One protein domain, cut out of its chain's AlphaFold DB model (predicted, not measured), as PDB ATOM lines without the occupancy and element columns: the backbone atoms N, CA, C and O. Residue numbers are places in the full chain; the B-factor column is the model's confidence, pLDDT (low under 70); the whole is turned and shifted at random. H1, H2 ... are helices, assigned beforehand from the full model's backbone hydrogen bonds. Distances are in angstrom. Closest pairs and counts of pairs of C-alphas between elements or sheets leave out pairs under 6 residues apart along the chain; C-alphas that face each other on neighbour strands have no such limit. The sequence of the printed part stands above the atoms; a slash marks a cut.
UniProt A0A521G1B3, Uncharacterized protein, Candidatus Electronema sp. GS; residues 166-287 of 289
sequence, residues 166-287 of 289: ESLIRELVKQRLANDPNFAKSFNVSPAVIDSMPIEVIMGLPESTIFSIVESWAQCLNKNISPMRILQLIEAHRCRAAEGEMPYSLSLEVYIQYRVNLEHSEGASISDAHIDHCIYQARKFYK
ATOM      1  N   GLU A 166       7.560  38.552  29.959       94.56
ATOM      2  CA  GLU A 166       9.016  38.671  29.985       94.56
ATOM      3  C   GLU A 166       9.479  40.069  30.414       94.56
ATOM      4  O   GLU A 166      10.291  40.194  31.329       94.56
ATOM      5  N   SER A 167       8.941  41.128  29.795       95.00
ATOM      6  CA  SER A 167       9.360  42.497  30.117       95.00
ATOM      7  C   SER A 167       9.086  42.867  31.578       95.00
ATOM      8  O   SER A 167       9.858  43.616  32.170       95.00
ATOM      9  N   LEU A 168       8.025  42.315  32.181       96.38
ATOM     10  CA  LEU A 168       7.706  42.533  33.592       96.38
ATOM     11  C   LEU A 168       8.621  41.747  34.522       96.38
ATOM     12  O   LEU A 168       9.056  42.300  35.526       96.38
ATOM     13  N   ILE A 169       8.938  40.493  34.193       97.38
ATOM     14  CA  ILE A 169       9.867  39.694  35.001       97.38
ATOM     15  C   ILE A 169      11.250  40.356  34.996       97.38
ATOM     16  O   ILE A 169      11.820  40.569  36.062       97.38
ATOM     17  N   ARG A 170      11.759  40.780  33.829       96.94
ATOM     18  CA  ARG A 170      13.033  41.521  33.745       96.94
ATOM     19  C   ARG A 170      13.013  42.792  34.591       96.94
ATOM     20  O   ARG A 170      13.989  43.098  35.271       96.94
ATOM     21  N   GLU A 171      11.903  43.524  34.578       97.56
ATOM     22  CA  GLU A 171      11.749  44.728  35.394       97.56
ATOM     23  C   GLU A 171      11.764  44.424  36.900       97.56
ATOM     24  O   GLU A 171      12.450  45.110  37.655       97.56
ATOM     25  N   LEU A 172      11.096  43.357  37.342       97.69
ATOM     26  CA  LEU A 172      11.127  42.911  38.739       97.69
ATOM     27  C   LEU A 172      12.529  42.483  39.189       97.69
ATOM     28  O   LEU A 172      12.962  42.851  40.279       97.69
ATOM     29  N   VAL A 173      13.269  41.776  38.334       96.75
ATOM     30  CA  VAL A 173      14.661  41.389  38.610       96.75
ATOM     31  C   VAL A 173      15.554  42.630  38.729       96.75
ATOM     32  O   VAL A 173      16.376  42.720  39.640       96.75
ATOM     33  N   LYS A 174      15.367  43.640  37.866       96.62
ATOM     34  CA  LYS A 174      16.082  44.926  37.972       96.62
ATOM     35  C   LYS A 174      15.749  45.671  39.267       96.62
ATOM     36  O   LYS A 174      16.640  46.268  39.869       96.62
ATOM     37  N   GLN A 175      14.500  45.616  39.724       96.75
ATOM     38  CA  GLN A 175      14.109  46.198  41.009       96.75
ATOM     39  C   GLN A 175      14.752  45.467  42.187       96.75
ATOM     40  O   GLN A 175      15.226  46.124  43.113       96.75
ATOM     41  N   ARG A 176      14.842  44.131  42.140       96.25
ATOM     42  CA  ARG A 176      15.606  43.369  43.134       96.25
ATOM     43  C   ARG A 176      17.060  43.801  43.145       96.25
ATOM     44  O   ARG A 176      17.590  44.122  44.197       96.25
ATOM     45  N   LEU A 177      17.678  43.877  41.968       95.25
ATOM     46  CA  LEU A 177      19.069  44.283  41.807       95.25
ATOM     47  C   LEU A 177      19.365  45.654  42.425       95.25
ATOM     48  O   LEU A 177      20.423  45.842  43.019       95.25
ATOM     49  N   ALA A 178      18.430  46.597  42.317       94.44
ATOM     50  CA  ALA A 178      18.566  47.919  42.917       94.44
ATOM     51  C   ALA A 178      18.447  47.910  44.454       94.44
ATOM     52  O   ALA A 178      19.046  48.758  45.114       94.44
ATOM     53  N   ASN A 179      17.684  46.969  45.018       94.12
ATOM     54  CA  ASN A 179      17.319  46.944  46.437       94.12
ATOM     55  C   ASN A 179      18.050  45.865  47.258       94.12
ATOM     56  O   ASN A 179      17.997  45.902  48.486       94.12
ATOM     57  N   ASP A 180      18.732  44.923  46.605       90.88
ATOM     58  CA  ASP A 180      19.435  43.796  47.219       90.88
ATOM     59  C   ASP A 180      20.933  43.818  46.851       90.88
ATOM     60  O   ASP A 180      21.352  43.296  45.808       90.88
ATOM     61  N   PRO A 181      21.779  44.408  47.718       86.44
ATOM     62  CA  PRO A 181      23.219  44.473  47.495       86.44
ATOM     63  C   PRO A 181      23.897  43.101  47.415       86.44
ATOM     64  O   PRO A 181      24.967  42.997  46.812       86.44
ATOM     65  N   ASN A 182      23.324  42.063  48.032       86.00
ATOM     66  CA  ASN A 182      23.895  40.720  47.998       86.00
ATOM     67  C   ASN A 182      23.624  40.065  46.646       86.00
ATOM     68  O   ASN A 182      24.553  39.526  46.053       86.00
ATOM     69  N   PHE A 183      22.410  40.198  46.104       87.88
ATOM     70  CA  PHE A 183      22.103  39.748  44.744       87.88
ATOM     71  C   PHE A 183      23.019  40.413  43.703       87.88
ATOM     72  O   PHE A 183      23.625  39.727  42.879       87.88
ATOM     73  N   ALA A 184      23.205  41.735  43.793       84.19
ATOM     74  CA  ALA A 184      24.096  42.467  42.891       84.19
ATOM     75  C   ALA A 184      25.543  41.944  42.928       84.19
ATOM     76  O   ALA A 184      26.168  41.752  41.884       84.19
ATOM     77  N   LYS A 185      26.067  41.687  44.135       82.00
ATOM     78  CA  LYS A 185      27.432  41.183  44.339       82.00
ATOM     79  C   LYS A 185      27.600  39.739  43.879       82.00
ATOM     80  O   LYS A 185      28.590  39.446  43.220       82.00
ATOM     81  N   SER A 186      26.652  38.861  44.207       78.56
ATOM     82  CA  SER A 186      26.749  37.425  43.920       78.56
ATOM     83  C   SER A 186      26.771  37.116  42.428       78.56
ATOM     84  O   SER A 186      27.408  36.152  42.016       78.56
ATOM     85  N   PHE A 187      26.113  37.941  41.612       77.00
ATOM     86  CA  PHE A 187      26.008  37.704  40.173       77.00
ATOM     87  C   PHE A 187      26.867  38.648  39.324       77.00
ATOM     88  O   PHE A 187      27.023  38.404  38.131       77.00
ATOM     89  N   ASN A 188      27.445  39.707  39.910       83.75
ATOM     90  CA  ASN A 188      28.186  40.744  39.180       83.75
ATOM     91  C   ASN A 188      27.400  41.279  37.958       83.75
ATOM     92  O   ASN A 188      27.940  41.467  36.866       83.75
ATOM     93  N   VAL A 189      26.091  41.475  38.135       86.75
ATOM     94  CA  VAL A 189      25.152  41.856  37.070       86.75
ATOM     95  C   VAL A 189      24.751  43.321  37.181       86.75
ATOM     96  O   VAL A 189      24.577  43.861  38.272       86.75
ATOM     97  N   SER A 190      24.571  43.968  36.030       91.62
ATOM     98  CA  SER A 190      23.984  45.306  35.919       91.62
ATOM     99  C   SER A 190      22.584  45.224  35.294       91.62
ATOM    100  O   SER A 190      22.262  44.214  34.661       91.62
ATOM    101  N   PRO A 191      21.749  46.276  35.394       92.81
ATOM    102  CA  PRO A 191      20.437  46.290  34.743       92.81
ATOM    103  C   PRO A 191      20.491  45.995  33.236       92.81
ATOM    104  O   PRO A 191      19.641  45.277  32.722       92.81
ATOM    105  N   ALA A 192      21.528  46.476  32.541       91.88
ATOM    106  CA  ALA A 192      21.727  46.207  31.117       91.88
ATOM    107  C   ALA A 192      22.001  44.721  30.835       91.88
ATOM    108  O   ALA A 192      21.539  44.190  29.827       91.88
ATOM    109  N   VAL A 193      22.707  44.035  31.743       91.75
ATOM    110  CA  VAL A 193      22.918  42.586  31.633       91.75
ATOM    111  C   VAL A 193      21.576  41.867  31.737       91.75
ATOM    112  O   VAL A 193      21.290  41.032  30.884       91.75
ATOM    113  N   ILE A 194      20.719  42.251  32.692       91.69
ATOM    114  CA  ILE A 194      19.370  41.676  32.836       91.69
ATOM    115  C   ILE A 194      18.540  41.856  31.563       91.69
ATOM    116  O   ILE A 194      17.843  40.928  31.176       91.69
ATOM    117  N   ASP A 195      18.617  43.001  30.884       92.31
ATOM    118  CA  ASP A 195      17.871  43.221  29.636       92.31
ATOM    119  C   ASP A 195      18.369  42.326  28.484       92.31
ATOM    120  O   ASP A 195      17.582  41.919  27.634       92.31
ATOM    121  N   SER A 196      19.660  41.979  28.481       88.62
ATOM    122  CA  SER A 196      20.285  41.114  27.468       88.62
ATOM    123  C   SER A 196      20.280  39.616  27.790       88.62
ATOM    124  O   SER A 196      20.628  38.815  26.924       88.62
ATOM    125  N   MET A 197      19.930  39.220  29.019       87.25
ATOM    126  CA  MET A 197      19.971  37.813  29.428       87.25
ATOM    127  C   MET A 197      19.053  36.954  28.545       87.25
ATOM    128  O   MET A 197      17.924  37.379  28.281       87.25
ATOM    129  N   PRO A 198      19.471  35.741  28.140       86.56
ATOM    130  CA  PRO A 198      18.572  34.782  27.505       86.56
ATOM    131  C   PRO A 198      17.331  34.538  28.371       86.56
ATOM    132  O   PRO A 198      17.405  34.579  29.606       86.56
ATOM    133  N   ILE A 199      16.177  34.332  27.736       84.44
ATOM    134  CA  ILE A 199      14.905  34.192  28.453       84.44
ATOM    135  C   ILE A 199      14.927  32.984  29.391       84.44
ATOM    136  O   ILE A 199      14.369  33.043  30.477       84.44
ATOM    137  N   GLU A 200      15.653  31.933  29.039       82.25
ATOM    138  CA  GLU A 200      15.823  30.709  29.820       82.25
ATOM    139  C   GLU A 200      16.473  31.005  31.176       82.25
ATOM    140  O   GLU A 200      16.059  30.464  32.201       82.25
ATOM    141  N   VAL A 201      17.449  31.921  31.197       85.25
ATOM    142  CA  VAL A 201      18.109  32.367  32.431       85.25
ATOM    143  C   VAL A 201      17.134  33.167  33.290       85.25
ATOM    144  O   VAL A 201      17.020  32.909  34.483       85.25
ATOM    145  N   ILE A 202      16.386  34.095  32.684       91.81
ATOM    146  CA  ILE A 202      15.356  34.875  33.387       91.81
ATOM    147  C   ILE A 202      14.264  33.966  33.957       91.81
ATOM    148  O   ILE A 202      13.784  34.184  35.070       91.81
ATOM    149  N   MET A 203      13.881  32.931  33.210       88.00
ATOM    150  CA  MET A 203      12.839  31.995  33.609       88.00
ATOM    151  C   MET A 203      13.264  31.090  34.770       88.00
ATOM    152  O   MET A 203      12.387  30.592  35.477       88.00
ATOM    153  N   GLY A 204      14.570  30.934  35.000       89.19
ATOM    154  CA  GLY A 204      15.147  30.231  36.143       89.19
ATOM    155  C   GLY A 204      15.274  31.064  37.423       89.19
ATOM    156  O   GLY A 204      15.818  30.560  38.397       89.19
ATOM    157  N   LEU A 205      14.811  32.320  37.450       94.25
ATOM    158  CA  LEU A 205      14.876  33.182  38.638       94.25
ATOM    159  C   LEU A 205      13.609  33.080  39.513       94.25
ATOM    160  O   LEU A 205      12.526  32.783  38.992       94.25
ATOM    161  N   PRO A 206      13.693  33.399  40.823       96.88
ATOM    162  CA  PRO A 206      12.539  33.392  41.727       96.88
ATOM    163  C   PRO A 206      11.342  34.201  41.213       96.88
ATOM    164  O   PRO A 206      10.199  33.764  41.327       96.88
ATOM    165  N   GLU A 207      11.590  35.355  40.590       98.12
ATOM    166  CA  GLU A 207      10.565  36.227  40.015       98.12
ATOM    167  C   GLU A 207       9.722  35.504  38.953       98.12
ATOM    168  O   GLU A 207       8.503  35.687  38.892       98.12
ATOM    169  N   SER A 208      10.352  34.646  38.146       96.50
ATOM    170  CA  SER A 208       9.671  33.819  37.148       96.50
ATOM    171  C   SER A 208       8.852  32.698  37.794       96.50
ATOM    172  O   SER A 208       7.692  32.494  37.415       96.50
ATOM    173  N   THR A 209       9.393  32.020  38.818       97.00
ATOM    174  CA  THR A 209       8.633  31.045  39.622       97.00
ATOM    175  C   THR A 209       7.356  31.689  40.164       97.00
ATOM    176  O   THR A 209       6.264  31.172  39.917       97.00
ATOM    177  N   ILE A 210       7.455  32.869  40.784       98.25
ATOM    178  CA  ILE A 210       6.304  33.617  41.312       98.25
ATOM    179  C   ILE A 210       5.290  33.922  40.199       98.25
ATOM    180  O   ILE A 210       4.102  33.618  40.338       98.25
ATOM    181  N   PHE A 211       5.745  34.482  39.073       97.25
ATOM    182  CA  PHE A 211       4.867  34.845  37.958       97.25
ATOM    183  C   PHE A 211       4.138  33.637  37.365       97.25
ATOM    184  O   PHE A 211       2.943  33.722  37.088       97.25
ATOM    185  N   SER A 212       4.841  32.517  37.186       95.69
ATOM    186  CA  SER A 212       4.261  31.288  36.638       95.69
ATOM    187  C   SER A 212       3.205  30.676  37.563       95.69
ATOM    188  O   SER A 212       2.155  30.258  37.087       95.69
ATOM    189  N   ILE A 213       3.419  30.699  38.884       96.56
ATOM    190  CA  ILE A 213       2.427  30.212  39.851       96.56
ATOM    191  C   ILE A 213       1.164  31.084  39.814       96.56
ATOM    192  O   ILE A 213       0.052  30.557  39.741       96.56
ATOM    193  N   VAL A 214       1.312  32.416  39.818       97.44
ATOM    194  CA  VAL A 214       0.167  33.345  39.753       97.44
ATOM    195  C   VAL A 214      -0.580  33.227  38.420       97.44
ATOM    196  O   VAL A 214      -1.808  33.312  38.396       97.44
ATOM    197  N   GLU A 215       0.136  33.001  37.319       95.00
ATOM    198  CA  GLU A 215      -0.450  32.741  36.003       95.00
ATOM    199  C   GLU A 215      -1.326  31.488  36.008       95.00
ATOM    200  O   GLU A 215      -2.514  31.576  35.685       95.00
ATOM    201  N   SER A 216      -0.771  30.339  36.412       90.31
ATOM    202  CA  SER A 216      -1.516  29.078  36.492       90.31
ATOM    203  C   SER A 216      -2.728  29.213  37.410       90.31
ATOM    204  O   SER A 216      -3.827  28.773  37.069       90.31
ATOM    205  N   TRP A 217      -2.561  29.902  38.541       94.19
ATOM    206  CA  TRP A 217      -3.656  30.188  39.457       94.19
ATOM    207  C   TRP A 217      -4.783  30.987  38.795       94.19
ATOM    208  O   TRP A 217      -5.944  30.580  38.849       94.19
ATOM    209  N   ALA A 218      -4.457  32.097  38.127       93.25
ATOM    210  CA  ALA A 218      -5.442  32.941  37.456       93.25
ATOM    211  C   ALA A 218      -6.176  32.188  36.332       93.25
ATOM    212  O   ALA A 218      -7.395  32.310  36.189       93.25
ATOM    213  N   GLN A 219      -5.455  31.374  35.557       85.62
ATOM    214  CA  GLN A 219      -6.041  30.548  34.501       85.62
ATOM    215  C   GLN A 219      -7.033  29.523  35.061       85.62
ATOM    216  O   GLN A 219      -8.136  29.385  34.528       85.62
ATOM    217  N   CYS A 220      -6.685  28.832  36.148       84.19
ATOM    218  CA  CYS A 220      -7.573  27.859  36.775       84.19
ATOM    219  C   CYS A 220      -8.777  28.512  37.474       84.19
ATOM    220  O   CYS A 220      -9.881  27.968  37.412       84.19
ATOM    221  N   LEU A 221      -8.604  29.692  38.082       90.50
ATOM    222  CA  LEU A 221      -9.723  30.452  38.647       90.50
ATOM    223  C   LEU A 221     -10.755  30.828  37.581       90.50
ATOM    224  O   LEU A 221     -11.951  30.675  37.812       90.50
ATOM    225  N   ASN A 222     -10.312  31.238  36.389       83.06
ATOM    226  CA  ASN A 222     -11.212  31.541  35.270       83.06
ATOM    227  C   ASN A 222     -12.008  30.315  34.785       83.06
ATOM    228  O   ASN A 222     -13.013  30.467  34.094       83.06
ATOM    229  N   LYS A 223     -11.581  29.104  35.166       79.88
ATOM    230  CA  LYS A 223     -12.280  27.835  34.920       79.88
ATOM    231  C   LYS A 223     -13.133  27.374  36.112       79.88
ATOM    232  O   LYS A 223     -13.625  26.252  36.101       79.88
ATOM    233  N   ASN A 224     -13.328  28.219  37.127       88.94
ATOM    234  CA  ASN A 224     -14.078  27.915  38.353       88.94
ATOM    235  C   ASN A 224     -13.520  26.720  39.154       88.94
ATOM    236  O   ASN A 224     -14.265  26.029  39.850       88.94
ATOM    237  N   ILE A 225     -12.209  26.468  39.080       83.38
ATOM    238  CA  ILE A 225     -11.550  25.442  39.901       83.38
ATOM    239  C   ILE A 225     -11.381  25.981  41.327       83.38
ATOM    240  O   ILE A 225     -11.032  27.146  41.525       83.38
ATOM    241  N   SER A 226     -11.621  25.144  42.343       94.06
ATOM    242  CA  SER A 226     -11.486  25.572  43.739       94.06
ATOM    243  C   SER A 226     -10.025  25.910  44.085       94.06
ATOM    244  O   SER A 226      -9.131  25.155  43.703       94.06
ATOM    245  N   PRO A 227      -9.755  26.982  44.858       94.94
ATOM    246  CA  PRO A 227      -8.402  27.400  45.246       94.94
ATOM    247  C   PRO A 227      -7.486  26.269  45.731       94.94
ATOM    248  O   PRO A 227      -6.348  26.146  45.287       94.94
ATOM    249  N   MET A 228      -8.003  25.384  46.588       94.12
ATOM    250  CA  MET A 228      -7.252  24.229  47.086       94.12
ATOM    251  C   MET A 228      -6.857  23.270  45.954       94.12
ATOM    252  O   MET A 228      -5.716  22.814  45.891       94.12
ATOM    253  N   ARG A 229      -7.779  22.981  45.028       89.75
ATOM    254  CA  ARG A 229      -7.496  22.101  43.890       89.75
ATOM    255  C   ARG A 229      -6.491  22.730  42.929       89.75
ATOM    256  O   ARG A 229      -5.668  22.006  42.383       89.75
ATOM    257  N   ILE A 230      -6.523  24.052  42.752       91.25
ATOM    258  CA  ILE A 230      -5.533  24.779  41.947       91.25
ATOM    259  C   ILE A 230      -4.122  24.527  42.483       91.25
ATOM    260  O   ILE A 230      -3.257  24.110  41.722       91.25
ATOM    261  N   LEU A 231      -3.895  24.712  43.787       94.12
ATOM    262  CA  LEU A 231      -2.564  24.514  44.382       94.12
ATOM    263  C   LEU A 231      -2.098  23.067  44.279       94.12
ATOM    264  O   LEU A 231      -0.943  22.834  43.960       94.12
ATOM    265  N   GLN A 232      -2.998  22.097  44.453       87.44
ATOM    266  CA  GLN A 232      -2.670  20.685  44.238       87.44
ATOM    267  C   GLN A 232      -2.249  20.391  42.793       87.44
ATOM    268  O   GLN A 232      -1.344  19.590  42.576       87.44
ATOM    269  N   LEU A 233      -2.904  21.008  41.803       80.75
ATOM    270  CA  LEU A 233      -2.550  20.845  40.390       80.75
ATOM    271  C   LEU A 233      -1.198  21.489  40.076       80.75
ATOM    272  O   LEU A 233      -0.382  20.879  39.388       80.75
ATOM    273  N   ILE A 234      -0.951  22.691  40.606       89.75
ATOM    274  CA  ILE A 234       0.345  23.361  40.470       89.75
ATOM    275  C   ILE A 234       1.434  22.518  41.149       89.75
ATOM    276  O   ILE A 234       2.466  22.265  40.535       89.75
ATOM    277  N   GLU A 235       1.192  21.999  42.354       93.69
ATOM    278  CA  GLU A 235       2.165  21.180  43.084       93.69
ATOM    279  C   GLU A 235       2.464  19.861  42.381       93.69
ATOM    280  O   GLU A 235       3.628  19.515  42.222       93.69
ATOM    281  N   ALA A 236       1.445  19.160  41.878       82.44
ATOM    282  CA  ALA A 236       1.634  17.920  41.124       82.44
ATOM    283  C   ALA A 236       2.522  18.106  39.877       82.44
ATOM    284  O   ALA A 236       3.157  17.157  39.414       82.44
ATOM    285  N   HIS A 237       2.564  19.322  39.326       81.00
ATOM    286  CA  HIS A 237       3.481  19.679  38.252       81.00
ATOM    287  C   HIS A 237       4.867  20.075  38.784       81.00
ATOM    288  O   HIS A 237       5.879  19.566  38.301       81.00
ATOM    289  N   ARG A 238       4.924  20.971  39.779       88.38
ATOM    290  CA  ARG A 238       6.174  21.586  40.257       88.38
ATOM    291  C   ARG A 238       7.008  20.700  41.180       88.38
ATOM    292  O   ARG A 238       8.217  20.901  41.241       88.38
ATOM    293  N   CYS A 239       6.426  19.705  41.850       86.06
ATOM    294  CA  CYS A 239       7.170  18.782  42.716       86.06
ATOM    295  C   CYS A 239       8.303  18.051  41.974       86.06
ATOM    296  O   CYS A 239       9.293  17.672  42.584       86.06
ATOM    297  N   ARG A 240       8.211  17.946  40.642       80.00
ATOM    298  CA  ARG A 240       9.263  17.398  39.774       80.00
ATOM    299  C   ARG A 240      10.541  18.240  39.738       80.00
ATOM    300  O   ARG A 240      11.591  17.711  39.406       80.00
ATOM    301  N   ALA A 241      10.443  19.541  40.013       75.88
ATOM    302  CA  ALA A 241      11.591  20.446  40.029       75.88
ATOM    303  C   ALA A 241      12.321  20.434  41.380       75.88
ATOM    304  O   ALA A 241      13.532  20.613  41.419       75.88
ATOM    305  N   ALA A 242      11.578  20.242  42.473       87.12
ATOM    306  CA  ALA A 242      12.109  20.117  43.825       87.12
ATOM    307  C   ALA A 242      11.047  19.479  44.732       87.12
ATOM    308  O   ALA A 242       9.884  19.914  44.724       87.12
ATOM    309  N   GLU A 243      11.456  18.465  45.498       90.56
ATOM    310  CA  GLU A 243      10.599  17.717  46.419       90.56
ATOM    311  C   GLU A 243      10.476  18.428  47.768       90.56
ATOM    312  O   GLU A 243      11.467  18.883  48.333       90.56
ATOM    313  N   GLY A 244       9.259  18.509  48.305       92.75
ATOM    314  CA  GLY A 244       8.988  19.117  49.602       92.75
ATOM    315  C   GLY A 244       7.594  18.772  50.115       92.75
ATOM    316  O   GLY A 244       6.744  18.267  49.378       92.75
ATOM    317  N   GLU A 245       7.359  19.034  51.399       93.62
ATOM    318  CA  GLU A 245       6.041  18.867  52.008       93.62
ATOM    319  C   GLU A 245       5.237  20.164  51.896       93.62
ATOM    320  O   GLU A 245       5.612  21.208  52.434       93.62
ATOM    321  N   MET A 246       4.102  20.093  51.198       92.44
ATOM    322  CA  MET A 246       3.209  21.234  51.023       92.44
ATOM    323  C   MET A 246       2.630  21.684  52.386       92.44
ATOM    324  O   MET A 246       2.129  20.844  53.139       92.44
ATOM    325  N   PRO A 247       2.640  22.992  52.712       93.19
ATOM    326  CA  PRO A 247       2.165  23.491  54.004       93.19
ATOM    327  C   PRO A 247       0.668  23.219  54.222       93.19
ATOM    328  O   PRO A 247      -0.116  23.199  53.279       93.19
ATOM    329  N   TYR A 248       0.239  23.061  55.480       86.00
ATOM    330  CA  TYR A 248      -1.166  22.774  55.815       86.00
ATOM    331  C   TYR A 248      -2.108  23.975  55.603       86.00
ATOM    332  O   TYR A 248      -3.269  23.801  55.231       86.00
ATOM    333  N   SER A 249      -1.627  25.201  55.836       87.19
ATOM    334  CA  SER A 249      -2.375  26.443  55.603       87.19
ATOM    335  C   SER A 249      -2.047  27.016  54.221       87.19
ATOM    336  O   SER A 249      -1.044  27.706  54.049       87.19
ATOM    337  N   LEU A 250      -2.888  26.732  53.227       87.06
ATOM    338  CA  LEU A 250      -2.605  27.046  51.824       87.06
ATOM    339  C   LEU A 250      -3.338  28.300  51.344       87.06
ATOM    340  O   LEU A 250      -4.432  28.220  50.785       87.06
ATOM    341  N   SER A 251      -2.715  29.465  51.539       95.88
ATOM    342  CA  SER A 251      -2.977  30.620  50.674       95.88
ATOM    343  C   SER A 251      -2.023  30.604  49.478       95.88
ATOM    344  O   SER A 251      -1.006  29.905  49.493       95.88
ATOM    345  N   LEU A 252      -2.334  31.381  48.436       96.12
ATOM    346  CA  LEU A 252      -1.444  31.525  47.282       96.12
ATOM    347  C   LEU A 252      -0.072  32.078  47.703       96.12
ATOM    348  O   LEU A 252       0.951  31.613  47.219       96.12
ATOM    349  N   GLU A 253      -0.054  33.039  48.623       97.38
ATOM    350  CA  GLU A 253       1.156  33.671  49.152       97.38
ATOM    351  C   GLU A 253       2.032  32.666  49.900       97.38
ATOM    352  O   GLU A 253       3.214  32.542  49.591       97.38
ATOM    353  N   VAL A 254       1.439  31.897  50.822       97.00
ATOM    354  CA  VAL A 254       2.164  30.866  51.581       97.00
ATOM    355  C   VAL A 254       2.707  29.789  50.643       97.00
ATOM    356  O   VAL A 254       3.849  29.357  50.795       97.00
ATOM    357  N   TYR A 255       1.928  29.384  49.634       97.56
ATOM    358  CA  TYR A 255       2.381  28.422  48.631       97.56
ATOM    359  C   TYR A 255       3.547  28.958  47.787       97.56
ATOM    360  O   TYR A 255       4.518  28.241  47.545       97.56
ATOM    361  N   ILE A 256       3.483  30.223  47.361       97.81
ATOM    362  CA  ILE A 256       4.555  30.865  46.595       97.81
ATOM    363  C   ILE A 256       5.834  30.962  47.427       97.81
ATOM    364  O   ILE A 256       6.891  30.598  46.924       97.81
ATOM    365  N   GLN A 257       5.750  31.394  48.687       97.31
ATOM    366  CA  GLN A 257       6.909  31.443  49.585       97.31
ATOM    367  C   GLN A 257       7.533  30.054  49.762       97.31
ATOM    368  O   GLN A 257       8.742  29.901  49.608       97.31
ATOM    369  N   TYR A 258       6.707  29.031  50.003       97.19
ATOM    370  CA  TYR A 258       7.147  27.636  50.068       97.19
ATOM    371  C   TYR A 258       7.917  27.218  48.804       97.19
ATOM    372  O   TYR A 258       9.055  26.762  48.908       97.19
ATOM    373  N   ARG A 259       7.346  27.421  47.609       97.25
ATOM    374  CA  ARG A 259       7.994  27.019  46.350       97.25
ATOM    375  C   ARG A 259       9.237  27.830  46.025       97.25
ATOM    376  O   ARG A 259      10.188  27.264  45.506       97.25
ATOM    377  N   VAL A 260       9.250  29.126  46.325       97.31
ATOM    378  CA  VAL A 260      10.434  29.967  46.125       97.31
ATOM    379  C   VAL A 260      11.579  29.494  47.018       97.31
ATOM    380  O   VAL A 260      12.682  29.300  46.519       97.31
ATOM    381  N   ASN A 261      11.309  29.235  48.299       96.19
ATOM    382  CA  ASN A 261      12.321  28.740  49.232       96.19
ATOM    383  C   ASN A 261      12.846  27.355  48.841       96.19
ATOM    384  O   ASN A 261      14.020  27.069  49.052       96.19
ATOM    385  N   LEU A 262      11.983  26.511  48.272       95.81
ATOM    386  CA  LEU A 262      12.346  25.161  47.869       95.81
ATOM    387  C   LEU A 262      13.123  25.119  46.544       95.81
ATOM    388  O   LEU A 262      14.144  24.452  46.452       95.81
ATOM    389  N   GLU A 263      12.653  25.824  45.512       94.12
ATOM    390  CA  GLU A 263      13.264  25.805  44.172       94.12
ATOM    391  C   GLU A 263      14.542  26.643  44.082       94.12
ATOM    392  O   GLU A 263      15.355  26.424  43.189       94.12
ATOM    393  N   HIS A 264      14.712  27.614  44.983       94.00
ATOM    394  CA  HIS A 264      15.812  28.580  44.943       94.00
ATOM    395  C   HIS A 264      16.644  28.578  46.230       94.00
ATOM    396  O   HIS A 264      17.251  29.596  46.561       94.00
ATOM    397  N   SER A 265      16.694  27.448  46.950       93.88
ATOM    398  CA  SER A 265      17.449  27.311  48.210       93.88
ATOM    399  C   SER A 265      18.949  27.574  48.048       93.88
ATOM    400  O   SER A 265      19.574  28.145  48.938       93.88
ATOM    401  N   GLU A 266      19.509  27.200  46.896       89.00
ATOM    402  CA  GLU A 266      20.931  27.368  46.557       89.00
ATOM    403  C   GLU A 266      21.247  28.741  45.931       89.00
ATOM    404  O   GLU A 266      22.404  29.064  45.653       89.00
ATOM    405  N   GLY A 267      20.219  29.551  45.653       87.38
ATOM    406  CA  GLY A 267      20.352  30.861  45.027       87.38
ATOM    407  C   GLY A 267      20.618  31.989  46.026       87.38
ATOM    408  O   GLY A 267      20.608  31.815  47.243       87.38
ATOM    409  N   ALA A 268      20.809  33.208  45.511       88.12
ATOM    410  CA  ALA A 268      20.743  34.382  46.375       88.12
ATOM    411  C   ALA A 268      19.343  34.470  46.994       88.12
ATOM    412  O   ALA A 268      18.339  34.392  46.275       88.12
ATOM    413  N   SER A 269      19.286  34.685  48.307       92.06
ATOM    414  CA  SER A 269      18.023  34.825  49.023       92.06
ATOM    415  C   SER A 269      17.218  36.003  48.483       92.06
ATOM    416  O   SER A 269      17.757  37.049  48.121       92.06
ATOM    417  N   ILE A 270      15.907  35.816  48.384       95.81
ATOM    418  CA  ILE A 270      14.943  36.841  47.992       95.81
ATOM    419  C   ILE A 270      14.166  37.249  49.243       95.81
ATOM    420  O   ILE A 270      13.765  36.397  50.030       95.81
ATOM    421  N   SER A 271      14.003  38.551  49.470       96.19
ATOM    422  CA  SER A 271      13.291  39.037  50.652       96.19
ATOM    423  C   SER A 271      11.783  38.849  50.509       96.19
ATOM    424  O   SER A 271      11.234  39.022  49.418       96.19
ATOM    425  N   ASP A 272      11.095  38.594  51.624       96.62
ATOM    426  CA  ASP A 272       9.631  38.465  51.650       96.62
ATOM    427  C   ASP A 272       8.935  39.693  51.047       96.62
ATOM    428  O   ASP A 272       8.010  39.565  50.250       96.62
ATOM    429  N   ALA A 273       9.451  40.896  51.326       96.94
ATOM    430  CA  ALA A 273       8.925  42.137  50.759       96.94
ATOM    431  C   ALA A 273       9.012  42.179  49.221       96.94
ATOM    432  O   ALA A 273       8.121  42.718  48.561       96.94
ATOM    433  N   HIS A 274      10.074  41.613  48.634       97.69
ATOM    434  CA  HIS A 274      10.202  41.523  47.181       97.69
ATOM    435  C   HIS A 274       9.318  40.411  46.600       97.69
ATOM    436  O   HIS A 274       8.725  40.612  45.538       97.69
ATOM    437  N   ILE A 275       9.149  39.286  47.309       98.06
ATOM    438  CA  ILE A 275       8.173  38.243  46.941       98.06
ATOM    439  C   ILE A 275       6.763  38.845  46.873       98.06
ATOM    440  O   ILE A 275       6.099  38.731  45.841       98.06
ATOM    441  N   ASP A 276       6.330  39.547  47.921       97.75
ATOM    442  CA  ASP A 276       5.014  40.193  47.986       97.75
ATOM    443  C   ASP A 276       4.822  41.200  46.845       97.75
ATOM    444  O   ASP A 276       3.761  41.253  46.209       97.75
ATOM    445  N   HIS A 277       5.871  41.968  46.526       98.00
ATOM    446  CA  HIS A 277       5.851  42.886  45.392       98.00
ATOM    447  C   HIS A 277       5.650  42.156  44.056       98.00
ATOM    448  O   HIS A 277       4.820  42.569  43.240       98.00
ATOM    449  N   CYS A 278       6.362  41.047  43.837       98.25
ATOM    450  CA  CYS A 278       6.221  40.229  42.635       98.25
ATOM    451  C   CYS A 278       4.808  39.640  42.514       98.25
ATOM    452  O   CYS A 278       4.206  39.718  41.440       98.25
ATOM    453  N   ILE A 279       4.242  39.122  43.613       98.00
ATOM    454  CA  ILE A 279       2.863  38.607  43.659       98.00
ATOM    455  C   ILE A 279       1.874  39.709  43.268       98.00
ATOM    456  O   ILE A 279       0.992  39.487  42.431       98.00
ATOM    457  N   TYR A 280       2.031  40.912  43.828       97.69
ATOM    458  CA  TYR A 280       1.182  42.057  43.507       97.69
ATOM    459  C   TYR A 280       1.226  42.415  42.012       97.69
ATOM    460  O   TYR A 280       0.172  42.551  41.378       97.69
ATOM    461  N   GLN A 281       2.423  42.534  41.423       97.56
ATOM    462  CA  GLN A 281       2.559  42.863  39.998       97.56
ATOM    463  C   GLN A 281       2.000  41.756  39.098       97.56
ATOM    464  O   GLN A 281       1.308  42.055  38.121       97.56
ATOM    465  N   ALA A 282       2.231  40.487  39.446       97.50
ATOM    466  CA  ALA A 282       1.700  39.346  38.708       97.50
ATOM    467  C   ALA A 282       0.163  39.317  38.739       97.50
ATOM    468  O   ALA A 282      -0.480  39.225  37.691       97.50
ATOM    469  N   ARG A 283      -0.456  39.499  39.915       96.81
ATOM    470  CA  ARG A 283      -1.922  39.576  40.045       96.81
ATOM    471  C   ARG A 283      -2.506  40.702  39.207       96.81
ATOM    472  O   ARG A 283      -3.479  40.491  38.481       96.81
ATOM    473  N   LYS A 284      -1.882  41.882  39.250       96.31
ATOM    474  CA  LYS A 284      -2.282  43.033  38.435       96.31
ATOM    475  C   LYS A 284      -2.193  42.731  36.938       96.31
ATOM    476  O   LYS A 284      -3.102  43.099  36.193       96.31
ATOM    477  N   PHE A 285      -1.134  42.053  36.500       95.50
ATOM    478  CA  PHE A 285      -0.939  41.675  35.102       95.50
ATOM    479  C   PHE A 285      -2.019  40.704  34.602       95.50
ATOM    480  O   PHE A 285      -2.622  40.947  33.553       95.50
ATOM    481  N   TYR A 286      -2.321  39.665  35.386       94.19
ATOM    482  CA  TYR A 286      -3.327  38.650  35.052       94.19
ATOM    483  C   TYR A 286      -4.761  39.025  35.454       94.19
ATOM    484  O   TYR A 286      -5.689  38.261  35.198       94.19
ATOM    485  N   LYS A 287      -4.968  40.211  36.044       93.19
ATOM    486  CA  LYS A 287      -6.258  40.685  36.580       93.19
ATOM    487  C   LYS A 287      -6.880  39.718  37.602       93.19
ATOM    488  O   LYS A 287      -8.103  39.630  37.703       93.19
TER     489      LYS A 287
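AT A GLANCE: This is residues 166 to 287 of the 289 residues of an uncharacterized protein of Candidatus Electronema sp. GS (UniProt A0A521G1B3). The long helix H5 is the core of one group of crossed helices, with H6, H7 and H8 packed round it. H1 packs on the first turns of H5 and makes the core of a second group at that end, with the short helices H2, H3 and H4 about it. The printed part has 122 residues with eight named helices, H1 to H8 in chain order, and no named strand; its class is all helix. It is compact, with a radius of gyration of the C-alphas of 14.5 A, and spans 42 by 29 by 24 A.

HOW THE PARTS SIT: H1, residues 166 to 179, and H5, residues 206 to 221, are the hubs, touching four helices each. H1 and H2, residues 181 to 187, touch only at the corner, closest at the C-alphas of Leu 177 and Ala 184, 5.5 A apart. H1 touches H3, residues 191 to 196, at a shallow tilt of 26 degrees, opposite ways; the closest C-alphas, of Lys 174 and Pro 191, are 5.6 A apart. H1 and H4, residues 199 to 203, only just touch, with 3 pairs of C-alphas within 8 A, the closest those of Arg 170 and Ile 202 at 7.0 A. H1, with residues 169 to 173 alone, touches H5 at a steep tilt of 45 degrees, opposite ways; the closest C-alphas, of Ile 169 and Glu 207, are 6.1 A apart. H5 touches H6, residues 227 to 238, at 47 degrees, steep, closest at the C-alphas of Trp 217 and Ile 230, 6.2 A. H5 touches H7, residues 252 to 263, at 40 degrees, steep, closest at the C-alphas of Pro 206 and Val 260, 6.0 A. H5 touches H8, residues 272 to 286, with 17 pairs of C-alphas within 8 A, closest at those of Phe 211 and Ala 282, 5.6 A. H1, H5 and H8 form a bundle, a group of three helices gathered together, though H1 and H8 are close but not clearly touching, at 6.8 A between the C-alphas of Leu 172 and Cys 278. In each of the eight helices, every O i to N i+4 pair is within hydrogen-bond range.

IN THESE COORDINATES: H1 begins at C-alpha 166 (9.016, 38.671, 29.985) and is 20.2 A long. H5 is 22.7 A from C-alpha 206 (12.539, 33.392, 41.727) to C-alpha 221. H6 measures 16.5 A, H7 16.1 A and H8 21.1 A, ending at C-alpha 286 (-3.327, 38.650, 35.052).

THE WHOLE: The two C-alphas farthest apart, of Asn 188 and Asn 224, are 44.2 A apart. The printed part has no cut. The link from H6 to H7, residues 239 to 251, is long. Mean pLDDT of the printed part is 91.9, and no printed residue is under 70.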